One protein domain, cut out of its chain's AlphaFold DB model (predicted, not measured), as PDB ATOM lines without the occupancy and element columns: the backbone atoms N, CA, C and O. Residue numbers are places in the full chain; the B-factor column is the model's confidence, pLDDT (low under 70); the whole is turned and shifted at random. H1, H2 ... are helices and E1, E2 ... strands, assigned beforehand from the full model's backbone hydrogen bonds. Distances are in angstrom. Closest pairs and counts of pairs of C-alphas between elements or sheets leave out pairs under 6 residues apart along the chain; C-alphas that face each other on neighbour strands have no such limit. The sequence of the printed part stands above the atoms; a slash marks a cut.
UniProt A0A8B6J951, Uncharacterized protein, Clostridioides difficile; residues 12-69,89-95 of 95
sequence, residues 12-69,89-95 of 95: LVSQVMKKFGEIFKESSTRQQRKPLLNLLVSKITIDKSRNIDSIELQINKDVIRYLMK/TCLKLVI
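AT A GLANCE: This is residues 12 to 69 and 89 to 95 of the 95 residues of an uncharacterized protein of Clostridioides difficile (UniProt A0A8B6J951). A small sheet of three strands, E1 to E3, reaches out from one side of a group of three helices, in which H1 and H2 run side by side and short H3 packs on H1. The 65 printed residues run H1, H2, E1, E2, H3, E3, mixed in class; the sheet is antiparallel, order E1 - E2 - E3. The whole is only just compact, close to loose, radius of gyration of the C-alphas 12.7 A, spanning 40 by 29 by 16 A.

IN THESE COORDINATES: E1 is residues 41 to 46, E2 52 to 58, 17.3 A long, and E3 90 to 94. H1, residues 12 to 26, is 21.4 A long from C-alpha 12 at (204.539, 168.465, 238.981); H2 is 30 to 40, 15.9 A, and H3 61 to 67. C-alpha 94 ends E3 at (204.481, 153.828, 224.529).

HOW THE PARTS SIT: In the hairpin E1 and E2, N 45 and O 54 are 2.8 A apart, within hydrogen-bond range; across E2 and E3, N 57 and O 91 are too, at 2.8 A. H2 only grazes the sheet, with residues 35 to 40. H1 and H2, a helical hairpin, only just touch, with 3 pairs of C-alphas within 8 A, closest Phe 24 and Arg 33 at 6.2 A. H1 touches H3 with residues 16 to 20 alone, closest C-alphas Lys 19 and Leu 67 at 6.1 A. Every O i to N i+4 pair is within range in H1 and H3, 4 of 7 in H2.

THE WHOLE: Residues 70 to 88 are not printed; C-alphas 69 and 89 are 20.0 A apart across this cut. No link printed whole is long. Residues 89 to 95 have pLDDT under 70.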
ATOM      1  N   LEU A  12     204.817 167.421 239.964       82.50
ATOM      2  CA  LEU A  12     204.539 168.465 238.981       82.50
ATOM      3  C   LEU A  12     203.843 167.889 237.741       82.50
ATOM      4  O   LEU A  12     202.856 168.451 237.270       82.50
ATOM      5  N   VAL A  13     204.328 166.754 237.230       83.31
ATOM      6  CA  VAL A  13     203.704 166.055 236.093       83.31
ATOM      7  C   VAL A  13     202.275 165.633 236.442       83.31
ATOM      8  O   VAL A  13     201.352 165.882 235.668       83.31
ATOM      9  N   SER A  14     202.078 165.051 237.625       85.69
ATOM     10  CA  SER A  14     200.777 164.609 238.134       85.69
ATOM     11  C   SER A  14     199.776 165.764 238.205       85.69
ATOM     12  O   SER A  14     198.673 165.674 237.659       85.69
ATOM     13  N   GLN A  15     200.182 166.893 238.792       86.00
ATOM     14  CA  GLN A  15     199.344 168.086 238.879       86.00
ATOM     15  C   GLN A  15     198.980 168.615 237.487       86.00
ATOM     16  O   GLN A  15     197.803 168.877 237.221       86.00
ATOM     17  N   VAL A  16     199.959 168.730 236.579       85.19
ATOM     18  CA  VAL A  16     199.749 169.198 235.196       85.19
ATOM     19  C   VAL A  16     198.726 168.328 234.474       85.19
ATOM     20  O   VAL A  16     197.772 168.851 233.895       85.19
ATOM     21  N   MET A  17     198.876 167.008 234.555       86.44
ATOM     22  CA  MET A  17     197.967 166.065 233.904       86.44
ATOM     23  C   MET A  17     196.564 166.092 234.517       86.44
ATOM     24  O   MET A  17     195.574 166.010 233.784       86.44
ATOM     25  N   LYS A  18     196.451 166.268 235.839       88.31
ATOM     26  CA  LYS A  18     195.156 166.416 236.516       88.31
ATOM     27  C   LYS A  18     194.426 167.679 236.054       88.31
ATOM     28  O   LYS A  18     193.278 167.587 235.624       88.31
ATOM     29  N   LYS A  19     195.107 168.831 236.066       86.25
ATOM     30  CA  LYS A  19     194.545 170.112 235.603       86.25
ATOM     31  C   LYS A  19     194.152 170.078 234.134       86.25
ATOM     32  O   LYS A  19     193.080 170.555 233.768       86.25
ATOM     33  N   PHE A  20     194.979 169.458 233.297       86.50
ATOM     34  CA  PHE A  20     194.631 169.233 231.902       86.50
ATOM     35  C   PHE A  20     193.343 168.419 231.752       86.50
ATOM     36  O   PHE A  20     192.467 168.797 230.980       86.50
ATOM     37  N   GLY A  21     193.208 167.322 232.505       86.12
ATOM     38  CA  GLY A  21     192.016 166.478 232.481       86.12
ATOM     39  C   GLY A  21     190.739 167.215 232.895       86.12
ATOM     40  O   GLY A  21     189.696 166.991 232.284       86.12
ATOM     41  N   GLU A  22     190.821 168.099 233.894       88.00
ATOM     42  CA  GLU A  22     189.721 168.982 234.322       88.00
ATOM     43  C   GLU A  22     189.293 169.912 233.171       88.00
ATOM     44  O   GLU A  22     188.173 169.800 232.668       88.00
ATOM     45  N   ILE A  23     190.222 170.726 232.656       84.50
ATOM     46  CA  ILE A  23     189.961 171.708 231.586       84.50
ATOM     47  C   ILE A  23     189.478 171.022 230.297       84.50
ATOM     48  O   ILE A  23     188.575 171.501 229.608       84.50
ATOM     49  N   PHE A  24     190.053 169.867 229.956       85.31
ATOM     50  CA  PHE A  24     189.664 169.111 228.769       85.31
ATOM     51  C   PHE A  24     188.233 168.568 228.874       85.31
ATOM     52  O   PHE A  24     187.493 168.609 227.887       85.31
ATOM     53  N   LYS A  25     187.812 168.093 230.054       85.19
ATOM     54  CA  LYS A  25     186.432 167.633 230.287       85.19
ATOM     55  C   LYS A  25     185.430 168.787 230.262       85.19
ATOM     56  O   LYS A  25     184.357 168.620 229.688       85.19
ATOM     57  N   GLU A  26     185.797 169.935 230.825       84.94
ATOM     58  CA  GLU A  26     184.977 171.156 230.831       84.94
ATOM     59  C   GLU A  26     184.839 171.785 229.440       84.94
ATOM     60  O   GLU A  26     183.846 172.446 229.141       84.94
ATOM     61  N   SER A  27     185.808 171.557 228.549       80.00
ATOM     62  CA  SER A  27     185.709 172.017 227.167       80.00
ATOM     63  C   SER A  27     184.635 171.238 226.386       80.00
ATOM     64  O   SER A  27     184.754 170.036 226.112       80.00
ATOM     65  N   SER A  28     183.565 171.942 226.010       74.69
ATOM     66  CA  SER A  28     182.369 171.354 225.391       74.69
ATOM     67  C   SER A  28     182.541 171.034 223.905       74.69
ATOM     68  O   SER A  28     181.836 170.179 223.371       74.69
ATOM     69  N   THR A  29     183.464 171.709 223.209       85.56
ATOM     70  CA  THR A  29     183.587 171.615 221.744       85.56
ATOM     71  C   THR A  29     184.918 171.027 221.281       85.56
ATOM     72  O   THR A  29     185.974 171.219 221.885       85.56
ATOM     73  N   ARG A  30     184.899 170.374 220.111       79.88
ATOM     74  CA  ARG A  30     186.116 169.887 219.440       79.88
ATOM     75  C   ARG A  30     187.106 171.016 219.130       79.88
ATOM     76  O   ARG A  30     188.314 170.793 219.166       79.88
ATOM     77  N   GLN A  31     186.600 172.215 218.840       80.31
ATOM     78  CA  GLN A  31     187.426 173.393 218.572       80.31
ATOM     79  C   GLN A  31     188.176 173.881 219.814       80.31
ATOM     80  O   GLN A  31     189.290 174.365 219.668       80.31
ATOM     81  N   GLN A  32     187.619 173.705 221.015       75.81
ATOM     82  CA  GLN A  32     188.310 174.010 222.275       75.81
ATOM     83  C   GLN A  32     189.267 172.885 222.691       75.81
ATOM     84  O   GLN A  32     190.366 173.150 223.170       75.81
ATOM     85  N   ARG A  33     188.898 171.623 222.442       82.31
ATOM     86  CA  ARG A  33     189.730 170.448 222.766       82.31
ATOM     87  C   ARG A  33     191.009 170.353 221.939       82.31
ATOM     88  O   ARG A  33     192.032 169.897 222.440       82.31
ATOM     89  N   LYS A  34     190.964 170.757 220.667       83.38
ATOM     90  CA  LYS A  34     192.102 170.611 219.745       83.38
ATOM     91  C   LYS A  34     193.330 171.450 220.160       83.38
ATOM     92  O   LYS A  34     194.411 170.873 220.224       83.38
ATOM     93  N   PRO A  35     193.207 172.748 220.496       80.38
ATOM     94  CA  PRO A  35     194.316 173.536 221.035       80.38
ATOM     95  C   PRO A  35     194.872 172.990 222.354       80.38
ATOM     96  O   PRO A  35     196.083 173.002 222.544       80.38
ATOM     97  N   LEU A  36     194.008 172.467 223.233       81.50
ATOM     98  CA  LEU A  36     194.436 171.837 224.485       81.50
ATOM     99  C   LEU A  36     195.326 170.618 224.209       81.50
ATOM    100  O   LEU A  36     196.403 170.498 224.782       81.50
ATOM    101  N   LEU A  37     194.935 169.744 223.280       84.94
ATOM    102  CA  LEU A  37     195.778 168.608 222.892       84.94
ATOM    103  C   LEU A  37     197.119 169.063 222.309       84.94
ATOM    104  O   LEU A  37     198.144 168.497 222.667       84.94
ATOM    105  N   ASN A  38     197.124 170.108 221.478       82.44
ATOM    106  CA  ASN A  38     198.348 170.646 220.878       82.44
ATOM    107  C   ASN A  38     199.323 171.259 221.899       82.44
ATOM    108  O   ASN A  38     200.500 171.398 221.589       82.44
ATOM    109  N   LEU A  39     198.855 171.653 223.088       79.69
ATOM    110  CA  LEU A  39     199.725 172.150 224.159       79.69
ATOM    111  C   LEU A  39     200.584 171.036 224.761       79.69
ATOM    112  O   LEU A  39     201.742 171.277 225.086       79.69
ATOM    113  N   LEU A  40     200.006 169.847 224.946       83.75
ATOM    114  CA  LEU A  40     200.675 168.731 225.614       83.75
ATOM    115  C   LEU A  40     201.296 167.741 224.643       83.75
ATOM    116  O   LEU A  40     202.354 167.200 224.935       83.75
ATOM    117  N   VAL A  41     200.632 167.448 223.529       86.06
ATOM    118  CA  VAL A  41     201.074 166.416 222.595       86.06
ATOM    119  C   VAL A  41     202.071 167.024 221.621       86.06
ATOM    120  O   VAL A  41     201.702 167.804 220.746       86.06
ATOM    121  N   SER A  42     203.330 166.622 221.757       86.06
ATOM    122  CA  SER A  42     204.411 167.013 220.852       86.06
ATOM    123  C   SER A  42     204.438 166.134 219.605       86.06
ATOM    124  O   SER A  42     204.585 166.625 218.484       86.06
ATOM    125  N   LYS A  43     204.253 164.822 219.781       86.81
ATOM    126  CA  LYS A  43     204.349 163.853 218.689       86.81
ATOM    127  C   LYS A  43     203.421 162.674 218.912       86.81
ATOM    128  O   LYS A  43     203.276 162.179 220.025       86.81
ATOM    129  N   ILE A  44     202.826 162.191 217.827       88.06
ATOM    130  CA  ILE A  44     202.102 160.921 217.792       88.06
ATOM    131  C   ILE A  44     202.794 160.053 216.747       88.06
ATOM    132  O   ILE A  44     202.903 160.447 215.585       88.06
ATOM    133  N   THR A  45     203.271 158.886 217.160       89.81
ATOM    134  CA  THR A  45     203.800 157.863 216.256       89.81
ATOM    135  C   THR A  45     202.679 156.877 215.968       89.81
ATOM    136  O   THR A  45     202.036 156.380 216.893       89.81
ATOM    137  N   ILE A  46     202.430 156.627 214.686       93.75
ATOM    138  CA  ILE A  46     201.404 155.702 214.208       93.75
ATOM    139  C   ILE A  46     202.118 154.557 213.494       93.75
ATOM    140  O   ILE A  46     203.031 154.798 212.699       93.75
ATOM    141  N   ASP A  47     201.720 153.326 213.792       92.38
ATOM    142  CA  ASP A  47     202.271 152.137 213.156       92.38
ATOM    143  C   ASP A  47     201.759 151.966 211.708       92.38
ATOM    144  O   ASP A  47     200.910 152.705 211.197       92.38
ATOM    145  N   LYS A  48     202.269 150.944 211.013       93.44
ATOM    146  CA  LYS A  48     201.852 150.631 209.633       93.44
ATOM    147  C   LYS A  48     200.388 150.181 209.530       93.44
ATOM    148  O   LYS A  48     199.799 150.286 208.457       93.44
ATOM    149  N   SER A  49     199.809 149.710 210.630       94.88
ATOM    150  CA  SER A  49     198.422 149.256 210.754       94.88
ATOM    151  C   SER A  49     197.460 150.388 211.144       94.88
ATOM    152  O   SER A  49     196.272 150.141 211.329       94.88
ATOM    153  N   ARG A  50     197.948 151.636 211.205       92.06
ATOM    154  CA  ARG A  50     197.214 152.843 211.620       92.06
ATOM    155  C   ARG A  50     196.804 152.865 213.097       92.06
ATOM    156  O   ARG A  50     195.933 153.657 213.461       92.06
ATOM    157  N   ASN A  51     197.449 152.068 213.944       91.38
ATOM    158  CA  ASN A  51     197.307 152.146 215.396       91.38
ATOM    159  C   ASN A  51     198.304 153.147 215.984       91.38
ATOM    160  O   ASN A  51     199.337 153.451 215.387       91.38
ATOM    161  N   ILE A  52     197.994 153.666 217.169       90.62
ATOM    162  CA  ILE A  52     198.908 154.546 217.898       90.62
ATOM    163  C   ILE A  52     199.997 153.680 218.537       90.62
ATOM    164  O   ILE A  52     199.687 152.846 219.376       90.62
ATOM    165  N   ASP A  53     201.249 153.910 218.144       91.06
ATOM    166  CA  ASP A  53     202.441 153.253 218.701       91.06
ATOM    167  C   ASP A  53     202.955 154.005 219.939       91.06
ATOM    168  O   ASP A  53     203.234 153.434 220.990       91.06
ATOM    169  N   SER A  54     203.048 155.335 219.849       88.31
ATOM    170  CA  SER A  54     203.510 156.151 220.974       88.31
ATOM    171  C   SER A  54     202.950 157.563 220.935       88.31
ATOM    172  O   SER A  54     202.794 158.138 219.854       88.31
ATOM    173  N   ILE A  55     202.752 158.161 222.106       86.88
ATOM    174  CA  ILE A  55     202.428 159.579 222.271       86.88
ATOM    175  C   ILE A  55     203.546 160.235 223.080       86.88
ATOM    176  O   ILE A  55     203.844 159.834 224.203       86.88
ATOM    177  N   GLU A  56     204.163 161.259 222.510       87.06
ATOM    178  CA  GLU A  56     205.156 162.086 223.182       87.06
ATOM    179  C   GLU A  56     204.480 163.332 223.745       87.06
ATOM    180  O   GLU A  56     203.846 164.104 223.016       87.06
ATOM    181  N   LEU A  57     204.613 163.508 225.053       84.69
ATOM    182  CA  LEU A  57     204.114 164.647 225.793       84.69
ATOM    183  C   LEU A  57     205.244 165.630 226.077       84.69
ATOM    184  O   LEU A  57     206.366 165.252 226.413       84.69
ATOM    185  N   GLN A  58     204.919 166.910 225.994       81.94
ATOM    186  CA  GLN A  58     205.816 168.011 226.274       81.94
ATOM    187  C   GLN A  58     205.239 168.834 227.418       81.94
ATOM    188  O   GLN A  58     204.212 169.497 227.286       81.94
ATOM    189  N   ILE A  59     205.923 168.795 228.558       79.50
ATOM    190  CA  ILE A  59     205.567 169.586 229.735       79.50
ATOM    191  C   ILE A  59     206.636 170.660 229.888       79.50
ATOM    192  O   ILE A  59     207.668 170.465 230.521       79.50
ATOM    193  N   ASN A  60     206.395 171.799 229.246       76.25
ATOM    194  CA  ASN A  60     207.283 172.955 229.299       76.25
ATOM    195  C   ASN A  60     206.748 174.026 230.272       76.25
ATOM    196  O   ASN A  60     205.637 173.932 230.801       76.25
ATOM    197  N   LYS A  61     207.548 175.072 230.505       72.75
ATOM    198  CA  LYS A  61     207.200 176.170 231.423       72.75
ATOM    199  C   LYS A  61     205.903 176.888 231.038       72.75
ATOM    200  O   LYS A  61     205.218 177.383 231.926       72.75
ATOM    201  N   ASP A  62     205.549 176.939 229.758       72.62
ATOM    202  CA  ASP A  62     204.349 177.632 229.282       72.62
ATOM    203  C   ASP A  62     203.091 176.781 229.437       72.62
ATOM    204  O   ASP A  62     202.056 177.300 229.844       72.62
ATOM    205  N   VAL A  63     203.202 175.468 229.233       76.69
ATOM    206  CA  VAL A  63     202.163 174.488 229.577       76.69
ATOM    207  C   VAL A  63     201.866 174.547 231.071       76.69
ATOM    208  O   VAL A  63     200.707 174.670 231.462       76.69
ATOM    209  N   ILE A  64     202.912 174.530 231.905       78.62
ATOM    210  CA  ILE A  64     202.770 174.672 233.358       78.62
ATOM    211  C   ILE A  64     202.114 176.014 233.680       78.62
ATOM    212  O   ILE A  64     201.120 176.041 234.390       78.62
ATOM    213  N   ARG A  65     202.606 177.126 233.123       78.06
ATOM    214  CA  ARG A  65     202.038 178.459 233.366       78.06
ATOM    215  C   ARG A  65     200.572 178.550 232.968       78.06
ATOM    216  O   ARG A  65     199.824 179.214 233.664       78.06
ATOM    217  N   TYR A  66     200.170 177.929 231.864       76.75
ATOM    218  CA  TYR A  66     198.788 177.944 231.393       76.75
ATOM    219  C   TYR A  66     197.872 177.112 232.297       76.75
ATOM    220  O   TYR A  66     196.821 177.592 232.709       76.75
ATOM    221  N   LEU A  67     198.285 175.886 232.634       79.12
ATOM    222  CA  LEU A  67     197.471 174.940 233.405       79.12
ATOM    223  C   LEU A  67     197.487 175.210 234.917       79.12
ATOM    224  O   LEU A  67     196.547 174.829 235.611       79.12
ATOM    225  N   MET A  68     198.542 175.858 235.417       75.75
ATOM    226  CA  MET A  68     198.761 176.170 236.836       75.75
ATOM    227  C   MET A  68     198.599 177.653 237.162       75.75
ATOM    228  O   MET A  68     198.942 178.062 238.270       75.75
ATOM    229  N   LYS A  69     198.117 178.489 236.230       72.38
ATOM    230  CA  LYS A  69     197.843 179.891 236.555       72.38
ATOM    231  C   LYS A  69     196.740 179.932 237.611       72.38
ATOM    232  O   LYS A  69     195.586 179.645 237.303       72.38
ATOM    233  N   THR A  89     211.762 169.595 228.034       55.84
ATOM    234  CA  THR A  89     211.881 168.195 228.436       55.84
ATOM    235  C   THR A  89     210.735 167.399 227.794       55.84
ATOM    236  O   THR A  89     209.568 167.793 227.875       55.84
ATOM    237  N   CYS A  90     211.066 166.300 227.112       53.06
ATOM    238  CA  CYS A  90     210.101 165.426 226.440       53.06
ATOM    239  C   CYS A  90     209.850 164.153 227.257       53.06
ATOM    240  O   CYS A  90     210.785 163.545 227.777       53.06
ATOM    241  N   LEU A  91     208.589 163.728 227.335       58.34
ATOM    242  CA  LEU A  91     208.159 162.475 227.955       58.34
ATOM    243  C   LEU A  91     207.540 161.584 226.878       58.34
ATOM    244  O   LEU A  91     206.582 161.987 226.228       58.34
ATOM    245  N   LYS A  92     208.044 160.362 226.693       64.00
ATOM    246  CA  LYS A  92     207.492 159.412 225.718       64.00
ATOM    247  C   LYS A  92     206.639 158.357 226.417       64.00
ATOM    248  O   LYS A  92     207.148 157.608 227.244       64.00
ATOM    249  N   LEU A  93     205.366 158.271 226.041       63.06
ATOM    250  CA  LEU A  93     204.470 157.177 226.406       63.06
ATOM    251  C   LEU A  93     204.380 156.202 225.230       63.06
ATOM    252  O   LEU A  93     204.055 156.604 224.113       63.06
ATOM    253  N   VAL A  94     204.678 154.932 225.480       51.44
ATOM    254  CA  VAL A  94     204.481 153.828 224.529       51.44
ATOM    255  C   VAL A  94     203.219 153.087 224.958       51.44
ATOM    256  O   VAL A  94     203.048 152.862 226.160       51.44
ATOM    257  N   ILE A  95     202.327 152.807 224.005       54.38
ATOM    258  CA  ILE A  95     201.024 152.162 224.246       54.38
ATOM    259  C   ILE A  95     201.123 150.672 223.931       54.38
ATOM    260  O   ILE A  95     201.783 150.333 222.927       54.38
TER     261      ILE A  95